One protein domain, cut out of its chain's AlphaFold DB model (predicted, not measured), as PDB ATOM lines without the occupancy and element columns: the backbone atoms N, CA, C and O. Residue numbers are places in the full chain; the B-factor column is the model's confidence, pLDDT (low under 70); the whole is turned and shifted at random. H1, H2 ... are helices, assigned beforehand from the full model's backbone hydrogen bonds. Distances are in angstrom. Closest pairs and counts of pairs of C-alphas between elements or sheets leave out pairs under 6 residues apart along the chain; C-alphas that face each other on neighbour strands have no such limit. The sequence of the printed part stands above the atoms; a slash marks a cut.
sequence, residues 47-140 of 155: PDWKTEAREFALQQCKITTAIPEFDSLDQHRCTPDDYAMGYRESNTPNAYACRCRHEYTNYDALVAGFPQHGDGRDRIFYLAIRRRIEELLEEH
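What this domain is: This is residues 47 to 140 of the 155 residues of an uncharacterized protein of Rosistilla carotiformis (UniProt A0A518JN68). A long helix, H5, has H1 crossing it at a steep tilt and the short helix H4 packed on it, while H3 meets it about perpendicular through residues 100 to 101. From this group of four a long loop, residues 61 to 79, runs out to the small helix H2 at the far end, and residues 85 to 92 lead back to H3. The printed part has 94 residues with five named helices, H1 to H5 in chain order, and no named strand; the class is all helix. It is loose, with a radius of gyration of the C-alphas of 15.7 A, and spans 47 by 28 by 18 A.

Where its parts are: H1, residues 47 to 60, begins with C-alpha 47 at (96.294, -19.603, -10.879) and is 20.0 A long. H2 is residues 80 to 84, with C-alpha 80 at (79.096, -1.071, 25.551). H3, residues 93 to 104, is 15.3 A long. H4 is residues 107 to 111. H5, residues 120 to 138, is 27.4 A long and ends with C-alpha 138 at (81.788, -27.309, 9.586).

How they stand to each other: H5 is the hub, touching three helices. H1 and H5 touch, with closest C-alphas Ala 53 and Phe 125 at 4.8 A, and run the same way at a steep tilt of 43 degrees. H4 touches residues 126 to 133 of H5, closest at the C-alphas of Val 111 and Tyr 126, 5.9 A. H3 touches H5 at 75 degrees, about perpendicular, closest at the C-alphas of Arg 101 and Ile 133, 6.6 A. H2 touches no helix. In H1, H2, H3, H4 and H5 every O i to N i+4 pair is within hydrogen-bond range.

The domain as a whole: The C-alphas of Asp 48 and Met 85 are the two farthest apart, 49.0 A. The printed part has no cut. The link from H1 to H2 is long. No printed residue has a pLDDT under 70.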
ATOM      1  N   PRO A  47      96.719 -18.203 -10.904       92.75
ATOM      2  CA  PRO A  47      96.294 -19.603 -10.879       92.75
ATOM      3  C   PRO A  47      97.247 -20.507 -10.087       92.75
ATOM      4  O   PRO A  47      96.790 -21.351  -9.308       92.75
ATOM      5  N   ASP A  48      98.554 -20.300 -10.251       93.56
ATOM      6  CA  ASP A  48      99.584 -21.075  -9.558       93.56
ATOM      7  C   ASP A  48      99.546 -20.770  -8.058       93.56
ATOM      8  O   ASP A  48      99.445 -21.688  -7.246       93.56
ATOM      9  N   TRP A  49      99.479 -19.490  -7.675       93.81
ATOM     10  CA  TRP A  49      99.359 -19.092  -6.267       93.81
ATOM     11  C   TRP A  49      98.088 -19.623  -5.601       93.81
ATOM     12  O   TRP A  49      98.153 -20.109  -4.474       93.81
ATOM     13  N   LYS A  50      96.932 -19.575  -6.282       94.00
ATOM     14  CA  LYS A  50      95.679 -20.157  -5.766       94.00
ATOM     15  C   LYS A  50      95.819 -21.668  -5.546       94.00
ATOM     16  O   LYS A  50      95.310 -22.186  -4.550       94.00
ATOM     17  N   THR A  51      96.499 -22.367  -6.456       96.12
ATOM     18  CA  THR A  51      96.734 -23.814  -6.356       96.12
ATOM     19  C   THR A  51      97.662 -24.138  -5.188       96.12
ATOM     20  O   THR A  51      97.281 -24.915  -4.314       96.12
ATOM     21  N   GLU A  52      98.820 -23.478  -5.110       96.88
ATOM     22  CA  GLU A  52      99.787 -23.647  -4.019       96.88
ATOM     23  C   GLU A  52      99.161 -23.355  -2.649       96.88
ATOM     24  O   GLU A  52      99.294 -24.151  -1.720       96.88
ATOM     25  N   ALA A  53      98.434 -22.242  -2.522       95.81
ATOM     26  CA  ALA A  53      97.783 -21.847  -1.278       95.81
ATOM     27  C   ALA A  53      96.729 -22.867  -0.831       95.81
ATOM     28  O   ALA A  53      96.638 -23.197   0.355       95.81
ATOM     29  N   ARG A  54      95.949 -23.406  -1.776       96.88
ATOM     30  CA  ARG A  54      94.962 -24.451  -1.491       96.88
ATOM     31  C   ARG A  54      95.632 -25.738  -1.022       96.88
ATOM     32  O   ARG A  54      95.194 -26.320  -0.031       96.88
ATOM     33  N   GLU A  55      96.671 -26.192  -1.717       98.06
ATOM     34  CA  GLU A  55      97.416 -27.396  -1.337       98.06
ATOM     35  C   GLU A  55      98.074 -27.238   0.034       98.06
ATOM     36  O   GLU A  55      97.970 -28.132   0.877       98.06
ATOM     37  N   PHE A  56      98.673 -26.075   0.292       97.50
ATOM     38  CA  PHE A  56      99.224 -25.729   1.595       97.50
ATOM     39  C   PHE A  56      98.150 -25.795   2.686       97.50
ATOM     40  O   PHE A  56      98.332 -26.484   3.691       97.50
ATOM     41  N   ALA A  57      97.006 -25.136   2.482       97.56
ATOM     42  CA  ALA A  57      95.922 -25.120   3.457       97.56
ATOM     43  C   ALA A  57      95.395 -26.536   3.748       97.56
ATOM     44  O   ALA A  57      95.244 -26.896   4.915       97.56
ATOM     45  N   LEU A  58      95.196 -27.367   2.718       97.75
ATOM     46  CA  LEU A  58      94.764 -28.765   2.864       97.75
ATOM     47  C   LEU A  58      95.749 -29.614   3.677       97.75
ATOM     48  O   LEU A  58      95.325 -30.495   4.422       97.75
ATOM     49  N   GLN A  59      97.051 -29.372   3.529       98.06
ATOM     50  CA  GLN A  59      98.087 -30.137   4.225       98.06
ATOM     51  C   GLN A  59      98.315 -29.668   5.665       98.06
ATOM     52  O   GLN A  59      98.656 -30.480   6.525       98.06
ATOM     53  N   GLN A  60      98.188 -28.364   5.921       98.19
ATOM     54  CA  GLN A  60      98.634 -27.761   7.178       98.19
ATOM     55  C   GLN A  60      97.498 -27.469   8.163       98.19
ATOM     56  O   GLN A  60      97.738 -27.492   9.373       98.19
ATOM     57  N   CYS A  61      96.281 -27.189   7.691       98.44
ATOM     58  CA  CYS A  61      95.158 -26.830   8.562       98.44
ATOM     59  C   CYS A  61      94.665 -28.039   9.360       98.44
ATOM     60  O   CYS A  61      94.470 -29.123   8.809       98.44
ATOM     61  N   LYS A  62      94.434 -27.852  10.663       98.06
ATOM     62  CA  LYS A  62      93.911 -28.906  11.539       98.06
ATOM     63  C   LYS A  62      93.248 -28.353  12.795       98.06
ATOM     64  O   LYS A  62      93.656 -27.323  13.330       98.06
ATOM     65  N   ILE A  63      92.304 -29.126  13.318       97.81
ATOM     66  CA  ILE A  63      91.791 -28.982  14.682       97.81
ATOM     67  C   ILE A  63      92.852 -29.525  15.646       97.81
ATOM     68  O   ILE A  63      93.403 -30.611  15.440       97.81
ATOM     69  N   THR A  64      93.194 -28.749  16.668       97.69
ATOM     70  CA  THR A  64      94.284 -29.056  17.608       97.69
ATOM     71  C   THR A  64      93.789 -29.540  18.962       97.69
ATOM     72  O   THR A  64      94.526 -30.235  19.663       97.69
ATOM     73  N   THR A  65      92.561 -29.189  19.333       96.50
ATOM     74  CA  THR A  65      91.924 -29.539  20.609       96.50
ATOM     75  C   THR A  65      90.434 -29.800  20.400       96.50
ATOM     76  O   THR A  65      89.879 -29.483  19.354       96.50
ATOM     77  N   ALA A  66      89.785 -30.424  21.387       96.31
ATOM     78  CA  ALA A  66      88.356 -30.717  21.319       96.31
ATOM     79  C   ALA A  66      87.527 -29.426  21.258       96.31
ATOM     80  O   ALA A  66      87.731 -28.529  22.077       96.31
ATOM     81  N   ILE A  67      86.593 -29.363  20.308       96.12
ATOM     82  CA  ILE A  67      85.690 -28.225  20.119       96.12
ATOM     83  C   ILE A  67      84.631 -28.233  21.232       96.12
ATOM     84  O   ILE A  67      84.055 -29.286  21.510       96.12
ATOM     85  N   PRO A  68      84.368 -27.092  21.894       94.44
ATOM     86  CA  PRO A  68      83.320 -26.999  22.896       94.44
ATOM     87  C   PRO A  68      81.944 -26.960  22.228       94.44
ATOM     88  O   PRO A  68      81.777 -26.344  21.176       94.44
ATOM     89  N   GLU A  69      80.949 -27.554  22.877       91.69
ATOM     90  CA  GLU A  69      79.551 -27.440  22.461       91.69
ATOM     91  C   GLU A  69      79.077 -25.982  22.574       91.69
ATOM     92  O   GLU A  69      79.436 -25.261  23.514       91.69
ATOM     93  N   PHE A  70      78.283 -25.530  21.603       94.12
ATOM     94  CA  PHE A  70      77.676 -24.206  21.645       94.12
ATOM     95  C   PHE A  70      76.436 -24.205  22.549       94.12
ATOM     96  O   PHE A  70      75.457 -24.899  22.280       94.12
ATOM     97  N   ASP A  71      76.450 -23.389  23.606       91.94
ATOM     98  CA  ASP A  71      75.275 -23.189  24.457       91.94
ATOM     99  C   ASP A  71      74.415 -22.029  23.939       91.94
ATOM    100  O   ASP A  71      74.680 -20.853  24.204       91.94
ATOM    101  N   SER A  72      73.354 -22.377  23.210       90.56
ATOM    102  CA  SER A  72      72.376 -21.408  22.703       90.56
ATOM    103  C   SER A  72      71.578 -20.688  23.802       90.56
ATOM    104  O   SER A  72      71.050 -19.603  23.551       90.56
ATOM    105  N   LEU A  73      71.490 -21.241  25.020       92.44
ATOM    106  CA  LEU A  73      70.794 -20.597  26.141       92.44
ATOM    107  C   LEU A  73      71.618 -19.465  26.759       92.44
ATOM    108  O   LEU A  73      71.043 -18.550  27.349       92.44
ATOM    109  N   ASP A  74      72.937 -19.497  26.577       91.69
ATOM    110  CA  ASP A  74      73.863 -18.433  26.967       91.69
ATOM    111  C   ASP A  74      74.158 -17.467  25.803       91.69
ATOM    112  O   ASP A  74      75.164 -16.761  25.797       91.69
ATOM    113  N   GLN A  75      73.312 -17.412  24.770       93.00
ATOM    114  CA  GLN A  75      73.557 -16.517  23.645       93.00
ATOM    115  C   GLN A  75      73.416 -15.044  24.060       93.00
ATOM    116  O   GLN A  75      72.317 -14.539  24.297       93.00
ATOM    117  N   HIS A  76      74.530 -14.312  24.057       92.94
ATOM    118  CA  HIS A  76      74.557 -12.887  24.375       92.94
ATOM    119  C   HIS A  76      75.567 -12.124  23.509       92.94
ATOM    120  O   HIS A  76      76.563 -12.666  23.023       92.94
ATOM    121  N   ARG A  77      75.305 -10.829  23.314       94.06
ATOM    122  CA  ARG A  77      76.238  -9.881  22.700       94.06
ATOM    123  C   ARG A  77      76.737  -8.937  23.785       94.06
ATOM    124  O   ARG A  77      75.916  -8.348  24.481       94.06
ATOM    125  N   CYS A  78      78.051  -8.759  23.858       93.88
ATOM    126  CA  CYS A  78      78.684  -7.755  24.705       93.88
ATOM    127  C   CYS A  78      78.078  -6.378  24.421       93.88
ATOM    128  O   CYS A  78      78.094  -5.902  23.278       93.88
ATOM    129  N   THR A  79      77.554  -5.735  25.458       93.88
ATOM    130  CA  THR A  79      77.091  -4.351  25.374       93.88
ATOM    131  C   THR A  79      78.260  -3.376  25.571       93.88
ATOM    132  O   THR A  79      79.333  -3.767  26.039       93.88
ATOM    133  N   PRO A  80      78.096  -2.086  25.224       95.62
ATOM    134  CA  PRO A  80      79.096  -1.071  25.551       95.62
ATOM    135  C   PRO A  80      79.391  -0.967  27.057       95.62
ATOM    136  O   PRO A  80      80.545  -0.755  27.429       95.62
ATOM    137  N   ASP A  81      78.380  -1.151  27.913       95.81
ATOM    138  CA  ASP A  81      78.541  -1.112  29.372       95.81
ATOM    139  C   ASP A  81      79.334  -2.329  29.875       95.81
ATOM    140  O   ASP A  81      80.267  -2.162  30.660       95.81
ATOM    141  N   ASP A  82      79.050  -3.530  29.354       94.44
ATOM    142  CA  ASP A  82      79.835  -4.745  29.627       94.44
ATOM    143  C   ASP A  82      81.313  -4.525  29.289       94.44
ATOM    144  O   ASP A  82      82.200  -4.774  30.112       94.44
ATOM    145  N   TYR A  83      81.570  -3.958  28.108       92.06
ATOM    146  CA  TYR A  83      82.919  -3.651  27.649       92.06
ATOM    147  C   TYR A  83      83.622  -2.649  28.572       92.06
ATOM    148  O   TYR A  83      84.796  -2.835  28.911       92.06
ATOM    149  N   ALA A  84      82.913  -1.604  29.013       95.25
ATOM    150  CA  ALA A  84      83.422  -0.613  29.961       95.25
ATOM    151  C   ALA A  84      83.731  -1.225  31.339       95.25
ATOM    152  O   ALA A  84      84.662  -0.786  32.015       95.25
ATOM    153  N   MET A  85      82.993  -2.267  31.729       94.31
ATOM    154  CA  MET A  85      83.223  -3.052  32.945       94.31
ATOM    155  C   MET A  85      84.286  -4.151  32.773       94.31
ATOM    156  O   MET A  85      84.642  -4.811  33.749       94.31
ATOM    157  N   GLY A  86      84.831  -4.324  31.565       92.44
ATOM    158  CA  GLY A  86      85.894  -5.283  31.257       92.44
ATOM    159  C   GLY A  86      85.414  -6.637  30.729       92.44
ATOM    160  O   GLY A  86      86.252  -7.469  30.387       92.44
ATOM    161  N   TYR A  87      84.105  -6.854  30.601       91.38
ATOM    162  CA  TYR A  87      83.544  -8.027  29.934       91.38
ATOM    163  C   TYR A  87      83.596  -7.798  28.424       91.38
ATOM    164  O   TYR A  87      82.873  -6.966  27.892       91.38
ATOM    165  N   ARG A  88      84.503  -8.488  27.727       90.25
ATOM    166  CA  ARG A  88      84.752  -8.274  26.285       90.25
ATOM    167  C   ARG A  88      84.294  -9.426  25.402       90.25
ATOM    168  O   ARG A  88      84.479  -9.380  24.188       90.25
ATOM    169  N   GLU A  89      83.733 -10.458  26.008       91.50
ATOM    170  CA  GLU A  89      83.333 -11.674  25.317       91.50
ATOM    171  C   GLU A  89      81.859 -11.610  24.917       91.50
ATOM    172  O   GLU A  89      81.044 -10.914  25.515       91.50
ATOM    173  N   SER A  90      81.528 -12.295  23.831       93.50
ATOM    174  CA  SER A  90      80.157 -12.500  23.375       93.50
ATOM    175  C   SER A  90      80.001 -13.971  23.043       93.50
ATOM    176  O   SER A  90      80.927 -14.571  22.502       93.50
ATOM    177  N   ASN A  91      78.817 -14.524  23.265       93.31
ATOM    178  CA  ASN A  91      78.495 -15.897  22.896       93.31
ATOM    179  C   ASN A  91      77.442 -15.930  21.777       93.31
ATOM    180  O   ASN A  91      76.390 -16.544  21.875       93.31
ATOM    181  N   THR A  92      77.694 -15.194  20.695       94.50
ATOM    182  CA  THR A  92      76.898 -15.315  19.457       94.50
ATOM    183  C   THR A  92      77.464 -16.432  18.575       94.50
ATOM    184  O   THR A  92      78.661 -16.685  18.695       94.50
ATOM    185  N   PRO A  93      76.699 -17.029  17.638       94.38
ATOM    186  CA  PRO A  93      77.230 -18.050  16.727       94.38
ATOM    187  C   PRO A  93      78.529 -17.625  16.025       94.38
ATOM    188  O   PRO A  93      79.509 -18.358  16.030       94.38
ATOM    189  N   ASN A  94      78.608 -16.383  15.534       93.31
ATOM    190  CA  ASN A  94      79.833 -15.867  14.911       93.31
ATOM    191  C   ASN A  94      80.994 -15.694  15.905       93.31
ATOM    192  O   ASN A  94      82.148 -15.895  15.536       93.31
ATOM    193  N   ALA A  95      80.714 -15.316  17.157       94.25
ATOM    194  CA  ALA A  95      81.749 -15.212  18.186       94.25
ATOM    195  C   ALA A  95      82.252 -16.599  18.614       94.25
ATOM    196  O   ALA A  95      83.458 -16.794  18.736       94.25
ATOM    197  N   TYR A  96      81.345 -17.569  18.747       95.38
ATOM    198  CA  TYR A  96      81.660 -18.978  18.965       95.38
ATOM    199  C   TYR A  96      82.522 -19.543  17.832       95.38
ATOM    200  O   TYR A  96      83.585 -20.099  18.090       95.38
ATOM    201  N   ALA A  97      82.121 -19.331  16.581       95.38
ATOM    202  CA  ALA A  97      82.851 -19.772  15.399       95.38
ATOM    203  C   ALA A  97      84.247 -19.130  15.299       95.38
ATOM    204  O   ALA A  97      85.241 -19.805  15.027       95.38
ATOM    205  N   CYS A  98      84.339 -17.830  15.595       95.00
ATOM    206  CA  CYS A  98      85.604 -17.111  15.708       95.00
ATOM    207  C   CYS A  98      86.498 -17.750  16.782       95.00
ATOM    208  O   CYS A  98      87.637 -18.115  16.498       95.00
ATOM    209  N   ARG A  99      85.963 -17.966  17.988       95.44
ATOM    210  CA  ARG A  99      86.676 -18.620  19.087       95.44
ATOM    211  C   ARG A  99      87.160 -20.017  18.691       95.44
ATOM    212  O   ARG A  99      88.330 -20.323  18.891       95.44
ATOM    213  N   CYS A 100      86.306 -20.821  18.055       96.88
ATOM    214  CA  CYS A 100      86.652 -22.143  17.527       96.88
ATOM    215  C   CYS A 100      87.865 -22.086  16.593       96.88
ATOM    216  O   CYS A 100      88.829 -22.823  16.786       96.88
ATOM    217  N   ARG A 101      87.859 -21.152  15.636       96.75
ATOM    218  CA  ARG A 101      88.984 -20.934  14.720       96.75
ATOM    219  C   ARG A 101      90.274 -20.592  15.469       96.75
ATOM    220  O   ARG A 101      91.290 -21.221  15.204       96.75
ATOM    221  N   HIS A 102      90.252 -19.623  16.380       95.94
ATOM    222  CA  HIS A 102      91.476 -19.122  17.020       95.94
ATOM    223  C   HIS A 102      92.032 -20.062  18.103       95.94
ATOM    224  O   HIS A 102      93.238 -20.281  18.170       95.94
ATOM    225  N   GLU A 103      91.172 -20.654  18.933       96.94
ATOM    226  CA  GLU A 103      91.602 -21.398  20.126       96.94
ATOM    227  C   GLU A 103      91.691 -22.916  19.922       96.94
ATOM    228  O   GLU A 103      92.423 -23.591  20.650       96.94
ATOM    229  N   TYR A 104      90.953 -23.466  18.953       97.75
ATOM    230  CA  TYR A 104      90.793 -24.919  18.796       97.75
ATOM    231  C   TYR A 104      91.399 -25.460  17.506       97.75
ATOM    232  O   TYR A 104      91.338 -26.660  17.228       97.75
ATOM    233  N   THR A 105      92.039 -24.591  16.729       98.31
ATOM    234  CA  THR A 105      92.774 -24.964  15.526       98.31
ATOM    235  C   THR A 105      94.169 -24.351  15.540       98.31
ATOM    236  O   THR A 105      94.510 -23.548  16.403       98.31
ATOM    237  N   ASN A 106      94.996 -24.701  14.557       97.88
ATOM    238  CA  ASN A 106      96.294 -24.057  14.369       97.88
ATOM    239  C   ASN A 106      96.240 -22.752  13.551       97.88
ATOM    240  O   ASN A 106      97.292 -22.310  13.088       97.88
ATOM    241  N   TYR A 107      95.059 -22.147  13.368       97.31
ATOM    242  CA  TYR A 107      94.853 -20.952  12.544       97.31
ATOM    243  C   TYR A 107      95.855 -19.832  12.848       97.31
ATOM    244  O   TYR A 107      96.591 -19.437  11.948       97.31
ATOM    245  N   ASP A 108      95.954 -19.384  14.105       96.38
ATOM    246  CA  ASP A 108      96.813 -18.251  14.491       96.38
ATOM    247  C   ASP A 108      98.293 -18.500  14.184       96.38
ATOM    248  O   ASP A 108      99.000 -17.606  13.719       96.38
ATOM    249  N   ALA A 109      98.756 -19.734  14.387       96.50
ATOM    250  CA  ALA A 109     100.130 -20.117  14.084       96.50
ATOM    251  C   ALA A 109     100.414 -20.117  12.573       96.50
ATOM    252  O   ALA A 109     101.522 -19.778  12.165       96.50
ATOM    253  N   LEU A 110      99.431 -20.494  11.747       96.06
ATOM    254  CA  LEU A 110      99.573 -20.498  10.292       96.06
ATOM    255  C   LEU A 110      99.534 -19.080   9.718       96.06
ATOM    256  O   LEU A 110     100.412 -18.717   8.939       96.06
ATOM    257  N   VAL A 111      98.553 -18.263  10.115       93.94
ATOM    258  CA  VAL A 111      98.389 -16.907   9.559       93.94
ATOM    259  C   VAL A 111      99.438 -15.917  10.057       93.94
ATOM    260  O   VAL A 111      99.647 -14.890   9.420       93.94
ATOM    261  N   ALA A 112     100.165 -16.226  11.135       92.31
ATOM    262  CA  ALA A 112     101.324 -15.436  11.552       92.31
ATOM    263  C   ALA A 112     102.412 -15.342  10.461       92.31
ATOM    264  O   ALA A 112     103.172 -14.376  10.450       92.31
ATOM    265  N   GLY A 113     102.482 -16.324   9.553       88.62
ATOM    266  CA  GLY A 113     103.379 -16.302   8.394       88.62
ATOM    267  C   GLY A 113     102.817 -15.591   7.159       88.62
ATOM    268  O   GLY A 113     103.568 -15.393   6.214       88.62
ATOM    269  N   PHE A 114     101.530 -15.224   7.163       87.56
ATOM    270  CA  PHE A 114     100.808 -14.660   6.019       87.56
ATOM    271  C   PHE A 114      99.908 -13.510   6.495       87.56
ATOM    272  O   PHE A 114      98.709 -13.709   6.735       87.56
ATOM    273  N   PRO A 115     100.469 -12.310   6.720       77.94
ATOM    274  CA  PRO A 115      99.707 -11.195   7.258       77.94
ATOM    275  C   PRO A 115      98.541 -10.812   6.335       77.94
ATOM    276  O   PRO A 115      98.652 -10.818   5.114       77.94
ATOM    277  N   GLN A 116      97.409 -10.413   6.925       70.19
ATOM    278  CA  GLN A 116      96.199 -10.023   6.181       70.19
ATOM    279  C   GLN A 116      96.424  -8.825   5.235       70.19
ATOM    280  O   GLN A 116      95.726  -8.690   4.228       70.19
ATOM    281  N   HIS A 117      97.386  -7.970   5.578       72.19
ATOM    282  CA  HIS A 117      97.840  -6.821   4.793       72.19
ATOM    283  C   HIS A 117      99.222  -7.076   4.171       72.19
ATOM    284  O   HIS A 117      99.982  -6.143   3.976       72.19
ATOM    285  N   GLY A 118      99.589  -8.342   3.955       71.06
ATOM    286  CA  GLY A 118     100.819  -8.698   3.258       71.06
ATOM    287  C   GLY A 118     100.751  -8.411   1.761       71.06
ATOM    288  O   GLY A 118      99.787  -7.823   1.251       71.06
ATOM    289  N   ASP A 119     101.775  -8.887   1.058       81.12
ATOM    290  CA  ASP A 119     101.770  -8.896  -0.397       81.12
ATOM    291  C   ASP A 119     100.574  -9.700  -0.947       81.12
ATOM    292  O   ASP A 119      99.840 -10.412  -0.240       81.12
ATOM    293  N   GLY A 120     100.338  -9.563  -2.247       81.94
ATOM    294  CA  GLY A 120      99.179 -10.176  -2.874       81.94
ATOM    295  C   GLY A 120      99.139 -11.700  -2.757       81.94
ATOM    296  O   GLY A 120      98.055 -12.286  -2.672       81.94
ATOM    297  N   ARG A 121     100.309 -12.342  -2.684       87.94
ATOM    298  CA  ARG A 121     100.436 -13.786  -2.509       87.94
ATOM    299  C   ARG A 121     100.108 -14.185  -1.075       87.94
ATOM    300  O   ARG A 121      99.295 -15.090  -0.884       87.94
ATOM    301  N   ASP A 122     100.648 -13.492  -0.082       90.25
ATOM    302  CA  ASP A 122     100.358 -13.718   1.335       90.25
ATOM    303  C   ASP A 122      98.862 -13.612   1.615       90.25
ATOM    304  O   ASP A 122      98.289 -14.463   2.300       90.25
ATOM    305  N   ARG A 123      98.186 -12.634   1.003       87.31
ATOM    306  CA  ARG A 123      96.730 -12.504   1.112       87.31
ATOM    307  C   ARG A 123      95.989 -13.726   0.562       87.31
ATOM    308  O   ARG A 123      94.996 -14.148   1.157       87.31
ATOM    309  N   ILE A 124      96.449 -14.314  -0.543       91.12
ATOM    310  CA  ILE A 124      95.862 -15.544  -1.104       91.12
ATOM    311  C   ILE A 124      96.063 -16.723  -0.141       91.12
ATOM    312  O   ILE A 124      95.111 -17.464   0.115       91.12
ATOM    313  N   PHE A 125      97.257 -16.868   0.442       93.75
ATOM    314  CA  PHE A 125      97.541 -17.904   1.443       93.75
ATOM    315  C   PHE A 125      96.689 -17.733   2.703       93.75
ATOM    316  O   PHE A 125      96.048 -18.690   3.142       93.75
ATOM    317  N   TYR A 126      96.605 -16.513   3.237       93.00
ATOM    318  CA  TYR A 126      95.742 -16.167   4.364       93.00
ATOM    319  C   TYR A 126      94.285 -16.588   4.117       93.00
ATOM    320  O   TYR A 126      93.674 -17.260   4.952       93.00
ATOM    321  N   LEU A 127      93.732 -16.239   2.949       91.81
ATOM    322  CA  LEU A 127      92.352 -16.578   2.591       91.81
ATOM    323  C   LEU A 127      92.146 -18.091   2.441       91.81
ATOM    324  O   LEU A 127      91.130 -18.609   2.905       91.81
ATOM    325  N   ALA A 128      93.103 -18.806   1.846       94.88
ATOM    326  CA  ALA A 128      93.034 -20.260   1.710       94.88
ATOM    327  C   ALA A 128      93.064 -20.968   3.075       94.88
ATOM    328  O   ALA A 128      92.258 -21.869   3.315       94.88
ATOM    329  N   ILE A 129      93.942 -20.531   3.986       96.56
ATOM    330  CA  ILE A 129      94.022 -21.044   5.362       96.56
ATOM    331  C   ILE A 129      92.703 -20.794   6.090       96.56
ATOM    332  O   ILE A 129      92.129 -21.719   6.663       96.56
ATOM    333  N   ARG A 130      92.192 -19.558   6.036       95.25
ATOM    334  CA  ARG A 130      90.925 -19.199   6.675       95.25
ATOM    335  C   ARG A 130      89.779 -20.070   6.173       95.25
ATOM    336  O   ARG A 130      89.108 -20.686   6.996       95.25
ATOM    337  N   ARG A 131      89.606 -20.179   4.851       94.88
ATOM    338  CA  ARG A 131      88.555 -21.009   4.244       94.88
ATOM    339  C   ARG A 131      88.676 -22.465   4.683       94.88
ATOM    340  O   ARG A 131      87.682 -23.054   5.086       94.88
ATOM    341  N   ARG A 132      89.882 -23.045   4.663       97.31
ATOM    342  CA  ARG A 132      90.035 -24.457   5.035       97.31
ATOM    343  C   ARG A 132      89.764 -24.715   6.517       97.31
ATOM    344  O   ARG A 132      89.241 -25.772   6.856       97.31
ATOM    345  N   ILE A 133      90.112 -23.782   7.403       97.62
ATOM    346  CA  ILE A 133      89.759 -23.902   8.821       97.62
ATOM    347  C   ILE A 133      88.242 -23.825   9.018       97.62
ATOM    348  O   ILE A 133      87.705 -24.619   9.782       97.62
ATOM    349  N   GLU A 134      87.552 -22.924   8.316       95.56
ATOM    350  CA  GLU A 134      86.085 -22.830   8.357       95.56
ATOM    351  C   GLU A 134      85.436 -24.147   7.881       95.56
ATOM    352  O   GLU A 134      84.608 -24.701   8.600       95.56
ATOM    353  N   GLU A 135      85.906 -24.726   6.770       95.75
ATOM    354  CA  GLU A 135      85.462 -26.049   6.292       95.75
ATOM    355  C   GLU A 135      85.717 -27.164   7.324       95.75
ATOM    356  O   GLU A 135      84.847 -27.992   7.571       95.75
ATOM    357  N   LEU A 136      86.894 -27.189   7.966       96.62
ATOM    358  CA  LEU A 136      87.215 -28.185   8.999       96.62
ATOM    359  C   LEU A 136      86.289 -28.093  10.213       96.62
ATOM    360  O   LEU A 136      85.961 -29.126  10.795       96.62
ATOM    361  N   LEU A 137      85.909 -26.879  10.612       96.44
ATOM    362  CA  LEU A 137      84.956 -26.674  11.697       96.44
ATOM    363  C   LEU A 137      83.576 -27.192  11.285       96.44
ATOM    364  O   LEU A 137      82.998 -27.981  12.017       96.44
ATOM    365  N   GLU A 138      83.084 -26.835  10.097       94.81
ATOM    366  CA  GLU A 138      81.788 -27.309   9.586       94.81
ATOM    367  C   GLU A 138      81.710 -28.831   9.406       94.81
ATOM    368  O   GLU A 138      80.657 -29.431   9.616       94.81
ATOM    369  N   GLU A 139      82.818 -29.463   9.020       94.69
ATOM    370  CA  GLU A 139      82.941 -30.918   8.897       94.69
ATOM    371  C   GLU A 139      82.971 -31.626  10.269       94.69
ATOM    372  O   GLU A 139      82.763 -32.844  10.335       94.69
ATOM    373  N   HIS A 140      83.247 -30.908  11.366       95.69
ATOM    374  CA  HIS A 140      83.424 -31.503  12.688       95.69
ATOM    375  C   HIS A 140      82.076 -31.774  13.382       95.69
ATOM    376  O   HIS A 140      81.254 -30.869  13.501       95.69
TER     377      HIS A 140